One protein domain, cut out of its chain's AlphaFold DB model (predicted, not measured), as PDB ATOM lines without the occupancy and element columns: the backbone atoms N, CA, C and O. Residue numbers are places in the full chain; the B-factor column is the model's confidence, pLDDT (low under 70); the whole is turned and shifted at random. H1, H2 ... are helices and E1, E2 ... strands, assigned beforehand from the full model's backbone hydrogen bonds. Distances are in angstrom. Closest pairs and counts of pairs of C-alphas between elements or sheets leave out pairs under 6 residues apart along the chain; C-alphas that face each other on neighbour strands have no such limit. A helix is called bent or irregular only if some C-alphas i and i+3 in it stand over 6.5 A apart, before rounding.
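AT A GLANCE: This is residues 279 to 321 of the 341 residues of the protein "Predicted protein" of Naegleria gruberi (UniProt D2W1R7). Two helices, H1 and H2, lie side by side as a helical hairpin, and a tail, residues 313 to 321, leads from the end of H2 to a short strand, E1, which is apart from both helices. At the turn between the two helices, residues 292 to 297 stick out, with 292 and 293 still in H1. The printed part has 43 residues, with two named helices and one named strand in the order H1, H2, E1; the class is mostly helix, with 27 residues in helices and 3 in the strand, which pairs with no named strand. The whole is compact, with a radius of gyration of the C-alphas of 10.3 A, and flat in outline, spanning 30 by 25 by 14 A.

IN THESE COORDINATES: The printed part begins with H1, residues 279 to 293, the longest helix by residues. Its first C-alpha, that of Glu 279, is at (169.482, 94.738, 206.813), and from there to the C-alpha of Lys 293, at (174.798, 105.363, 223.989), is 20.9 A. After residues 294 to 300 comes H2, residues 301 to 312, which is 16.4 A from first to last C-alpha. Residues 313 to 318 follow, and then E1, residues 319 to 321, 6.8 A from first to last C-alpha. The printed part ends there with the C-alpha of Glu 321 at (158.325, 107.549, 210.786).

HOW THE PARTS SIT: H1 and H2 touch, with 19 pairs of C-alphas within 8 A. Their closest C-alphas are those of Ala 280 and Glu 308, 4.6 A apart. The centres of the two helices are 10.4 A apart. Their lines stand at a shallow tilt of 27 degrees, and the two helices run opposite ways as a helical hairpin. Within H1 and H2, every pair of O of residue i and N of residue i+4 is within hydrogen-bond range. Neither helix is bent. E1 is apart from H1, with no C-alpha of the one within 8 A of the other. By the same measure E1 is apart from H2.

THE WHOLE: The two C-alphas farthest apart are those of Asn 296 and Val 313, at 30.0 A. The C-alphas of Glu 279 and Glu 321, the first and last printed residues, are 17.4 A apart. The printed part has no cut. The link from H1 to H2, of 7 residues, is short, and so is the link from H2 to E1, of 6 residues. The mean pLDDT of the printed part is 90.0; it is 95 in H2, 90 in H1 and 71 in E1, and residues 320 to 321 are under 70.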
ATOM      1  N   GLU A 279     170.397  94.286 205.755       89.81
ATOM      2  CA  GLU A 279     169.482  94.738 206.813       89.81
ATOM      3  C   GLU A 279     169.776  94.079 208.167       89.81
ATOM      4  O   GLU A 279     169.749  94.748 209.201       89.81
ATOM      5  N   ALA A 280     170.161  92.802 208.178       92.12
ATOM      6  CA  ALA A 280     170.607  92.118 209.387       92.12
ATOM      7  C   ALA A 280     171.846  92.785 210.008       92.12
ATOM      8  O   ALA A 280     171.864  93.065 211.211       92.12
ATOM      9  N   GLN A 281     172.841  93.137 209.184       92.19
ATOM     10  CA  GLN A 281     174.019  93.883 209.638       92.19
ATOM     11  C   GLN A 281     173.646  95.269 210.181       92.19
ATOM     12  O   GLN A 281     174.204  95.704 211.189       92.19
ATOM     13  N   ARG A 282     172.687  95.960 209.550       88.81
ATOM     14  CA  ARG A 282     172.203  97.266 210.022       88.81
ATOM     15  C   ARG A 282     171.500  97.170 211.369       88.81
ATOM     16  O   ARG A 282     171.781  97.973 212.253       88.81
ATOM     17  N   ILE A 283     170.621  96.185 211.542       90.00
ATOM     18  CA  ILE A 283     169.918  95.923 212.804       90.00
ATOM     19  C   ILE A 283     170.908  95.643 213.925       90.00
ATOM     20  O   ILE A 283     170.811  96.254 214.990       90.00
ATOM     21  N   ARG A 284     171.888  94.772 213.674       93.00
ATOM     22  CA  ARG A 284     172.936  94.480 214.646       93.00
ATOM     23  C   ARG A 284     173.689  95.748 215.045       93.00
ATOM     24  O   ARG A 284     173.763  96.062 216.231       93.00
ATOM     25  N   HIS A 285     174.168  96.507 214.060       88.56
ATOM     26  CA  HIS A 285     174.916  97.736 214.304       88.56
ATOM     27  C   HIS A 285     174.093  98.781 215.079       88.56
ATOM     28  O   HIS A 285     174.593  99.344 216.048       88.56
ATOM     29  N   LYS A 286     172.811  98.980 214.734       88.06
ATOM     30  CA  LYS A 286     171.904  99.902 215.442       88.06
ATOM     31  C   LYS A 286     171.812  99.580 216.932       88.06
ATOM     32  O   LYS A 286     171.912 100.479 217.764       88.06
ATOM     33  N   TRP A 287     171.624  98.309 217.284       90.31
ATOM     34  CA  TRP A 287     171.515  97.915 218.689       90.31
ATOM     35  C   TRP A 287     172.858  97.925 219.422       90.31
ATOM     36  O   TRP A 287     172.893  98.217 220.617       90.31
ATOM     37  N   GLU A 288     173.965  97.659 218.727       89.62
ATOM     38  CA  GLU A 288     175.314  97.839 219.275       89.62
ATOM     39  C   GLU A 288     175.589  99.315 219.610       89.62
ATOM     40  O   GLU A 288     176.054  99.603 220.713       89.62
ATOM     41  N   GLU A 289     175.240 100.253 218.725       86.50
ATOM     42  CA  GLU A 289     175.356 101.698 218.975       86.50
ATOM     43  C   GLU A 289     174.396 102.178 220.073       86.50
ATOM     44  O   GLU A 289     174.809 102.888 220.992       86.50
ATOM     45  N   PHE A 290     173.141 101.716 220.063       88.75
ATOM     46  CA  PHE A 290     172.186 101.986 221.144       88.75
ATOM     47  C   PHE A 290     172.750 101.558 222.505       88.75
ATOM     48  O   PHE A 290     172.711 102.315 223.469       88.75
ATOM     49  N   ASN A 291     173.340 100.364 222.577       92.69
ATOM     50  CA  ASN A 291     173.948  99.835 223.794       92.69
ATOM     51  C   ASN A 291     175.168 100.636 224.269       92.69
ATOM     52  O   ASN A 291     175.436 100.664 225.472       92.69
ATOM     53  N   LYS A 292     175.910 101.269 223.350       90.44
ATOM     54  CA  LYS A 292     177.002 102.194 223.692       90.44
ATOM     55  C   LYS A 292     176.456 103.513 224.248       90.44
ATOM     56  O   LYS A 292     176.976 103.996 225.249       90.44
ATOM     57  N   LYS A 293     175.411 104.071 223.622       91.00
ATOM     58  CA  LYS A 293     174.798 105.363 223.989       91.00
ATOM     59  C   LYS A 293     173.957 105.278 225.271       91.00
ATOM     60  O   LYS A 293     173.962 106.216 226.063       91.00
ATOM     61  N   PHE A 294     173.304 104.139 225.520       92.50
ATOM     62  CA  PHE A 294     172.405 103.915 226.660       92.50
ATOM     63  C   PHE A 294     172.765 102.645 227.458       92.50
ATOM     64  O   PHE A 294     172.042 101.645 227.413       92.50
ATOM     65  N   PRO A 295     173.853 102.660 228.254       90.69
ATOM     66  CA  PRO A 295     174.320 101.472 228.978       90.69
ATOM     67  C   PRO A 295     173.308 100.896 229.982       90.69
ATOM     68  O   PRO A 295     173.321  99.695 230.243       90.69
ATOM     69  N   ASN A 296     172.423 101.736 230.531       93.56
ATOM     70  CA  ASN A 296     171.411 101.329 231.516       93.56
ATOM     71  C   ASN A 296     170.159 100.697 230.879       93.56
ATOM     72  O   ASN A 296     169.405 100.021 231.569       93.56
ATOM     73  N   GLU A 297     169.948 100.885 229.573       93.56
ATOM     74  CA  GLU A 297     168.808 100.339 228.816       93.56
ATOM     75  C   GLU A 297     169.242  99.249 227.826       93.56
ATOM     76  O   GLU A 297     168.503  98.881 226.904       93.56
ATOM     77  N   LYS A 298     170.462  98.740 228.026       92.25
ATOM     78  CA  LYS A 298     171.158  97.840 227.120       92.25
ATOM     79  C   LYS A 298     170.279  96.656 226.715       92.25
ATOM     80  O   LYS A 298     169.783  95.904 227.552       92.25
ATOM     81  N   LYS A 299     170.146  96.441 225.410       94.56
ATOM     82  CA  LYS A 299     169.541  95.234 224.851       94.56
ATOM     83  C   LYS A 299     170.502  94.055 224.979       94.56
ATOM     84  O   LYS A 299     171.707  94.201 224.755       94.56
ATOM     85  N   SER A 300     169.969  92.890 225.346       96.12
ATOM     86  CA  SER A 300     170.772  91.674 225.500       96.12
ATOM     87  C   SER A 300     171.277  91.160 224.148       96.12
ATOM     88  O   SER A 300     170.687  91.443 223.104       96.12
ATOM     89  N   GLU A 301     172.361  90.382 224.153       96.56
ATOM     90  CA  GLU A 301     172.899  89.777 222.926       96.56
ATOM     91  C   GLU A 301     171.885  88.814 222.286       96.56
ATOM     92  O   GLU A 301     171.797  88.728 221.064       96.56
ATOM     93  N   GLU A 302     171.080  88.116 223.093       97.12
ATOM     94  CA  GLU A 302     170.012  87.238 222.605       97.12
ATOM     95  C   GLU A 302     168.951  88.022 221.831       97.12
ATOM     96  O   GLU A 302     168.516  87.576 220.770       97.12
ATOM     97  N   PHE A 303     168.568  89.203 222.322       95.88
ATOM     98  CA  PHE A 303     167.634  90.078 221.620       95.88
ATOM     99  C   PHE A 303     168.215  90.567 220.287       95.88
ATOM    100  O   PHE A 303     167.533  90.520 219.266       95.88
ATOM    101  N   ILE A 304     169.482  90.992 220.274       94.00
ATOM    102  CA  ILE A 304     170.146  91.465 219.049       94.00
ATOM    103  C   ILE A 304     170.204  90.344 218.007       94.00
ATOM    104  O   ILE A 304     169.789  90.553 216.868       94.00
ATOM    105  N   LYS A 305     170.629  89.139 218.406       96.19
ATOM    106  CA  LYS A 305     170.657  87.960 217.526       96.19
ATOM    107  C   LYS A 305     169.271  87.566 217.027       96.19
ATOM    108  O   LYS A 305     169.137  87.151 215.879       96.19
ATOM    109  N   PHE A 306     168.243  87.690 217.865       96.56
ATOM    110  CA  PHE A 306     166.863  87.440 217.457       96.56
ATOM    111  C   PHE A 306     166.420  88.416 216.356       96.56
ATOM    112  O   PHE A 306     165.895  87.982 215.331       96.56
ATOM    113  N   MET A 307     166.683  89.715 216.530       95.19
ATOM    114  CA  MET A 307     166.343  90.735 215.534       95.19
ATOM    115  C   MET A 307     167.150  90.571 214.239       95.19
ATOM    116  O   MET A 307     166.593  90.691 213.151       95.19
ATOM    117  N   GLU A 308     168.440  90.242 214.341       93.88
ATOM    118  CA  GLU A 308     169.307  89.925 213.199       93.88
ATOM    119  C   GLU A 308     168.773  88.719 212.408       93.88
ATOM    120  O   GLU A 308     168.606  88.793 211.191       93.88
ATOM    121  N   ALA A 309     168.420  87.627 213.094       93.88
ATOM    122  CA  ALA A 309     167.845  86.440 212.463       93.88
ATOM    123  C   ALA A 309     166.488  86.726 211.802       93.88
ATOM    124  O   ALA A 309     166.211  86.202 210.724       93.88
ATOM    125  N   ALA A 310     165.653  87.574 212.412       93.06
ATOM    126  CA  ALA A 310     164.401  88.022 211.807       93.06
ATOM    127  C   ALA A 310     164.643  88.833 210.520       93.06
ATOM    128  O   ALA A 310     163.919  88.657 209.540       93.06
ATOM    129  N   ALA A 311     165.679  89.672 210.488       91.69
ATOM    130  CA  ALA A 311     166.043  90.470 209.319       91.69
ATOM    131  C   ALA A 311     166.555  89.620 208.147       91.69
ATOM    132  O   ALA A 311     166.161  89.849 207.006       91.69
ATOM    133  N   LEU A 312     167.351  88.582 208.434       92.44
ATOM    134  CA  LEU A 312     167.870  87.642 207.426       92.44
ATOM    135  C   LEU A 312     166.771  86.920 206.633       92.44
ATOM    136  O   LEU A 312     167.019  86.447 205.527       92.44
ATOM    137  N   VAL A 313     165.559  86.843 207.188       90.50
ATOM    138  CA  VAL A 313     164.384  86.241 206.541       90.50
ATOM    139  C   VAL A 313     163.317  87.277 206.165       90.50
ATOM    140  O   VAL A 313     162.166  86.913 205.929       90.50
ATOM    141  N   GLY A 314     163.673  88.566 206.146       85.50
ATOM    142  CA  GLY A 314     162.790  89.657 205.725       85.50
ATOM    143  C   GLY A 314     161.638  89.971 206.687       85.50
ATOM    144  O   GLY A 314     160.638  90.544 206.268       85.50
ATOM    145  N   ARG A 315     161.738  89.586 207.967       89.06
ATOM    146  CA  ARG A 315     160.708  89.839 209.001       89.06
ATOM    147  C   ARG A 315     161.005  91.033 209.903       89.06
ATOM    148  O   ARG A 315     160.167  91.389 210.724       89.06
ATOM    149  N   ALA A 316     162.190  91.618 209.784       86.81
ATOM    150  CA  ALA A 316     162.575  92.821 210.503       86.81
ATOM    151  C   ALA A 316     163.351  93.749 209.567       86.81
ATOM    152  O   ALA A 316     164.168  93.295 208.768       86.81
ATOM    153  N   SER A 317     163.094  95.043 209.691       85.38
ATOM    154  CA  SER A 317     163.804  96.111 208.993       85.38
ATOM    155  C   SER A 317     163.881  97.321 209.919       85.38
ATOM    156  O   SER A 317     163.095  97.434 210.862       85.38
ATOM    157  N   ILE A 318     164.835  98.218 209.676       81.00
ATOM    158  CA  ILE A 318     164.860  99.512 210.355       81.00
ATOM    159  C   ILE A 318     164.055 100.504 209.519       81.00
ATOM    160  O   ILE A 318     164.475 100.884 208.423       81.00
ATOM    161  N   THR A 319     162.938 100.960 210.074       77.25
ATOM    162  CA  THR A 319     162.130 102.072 209.565       77.25
ATOM    163  C   THR A 319     162.268 103.298 210.471       77.25
ATOM    164  O   THR A 319     162.729 103.199 211.614       77.25
ATOM    165  N   TYR A 320     161.920 104.455 209.925       68.69
ATOM    166  CA  TYR A 320     161.605 105.688 210.633       68.69
ATOM    167  C   TYR A 320     160.208 106.118 210.219       68.69
ATOM    168  O   TYR A 320     159.732 105.765 209.142       68.69
ATOM    169  N   GLU A 321     159.569 106.868 211.091       65.88
ATOM    170  CA  GLU A 321     158.325 107.549 210.786       65.88
ATOM    171  C   GLU A 321     158.707 108.936 210.255       65.88
ATOM    172  O   GLU A 321     159.538 109.612 210.867       65.88
TER     173      GLU A 321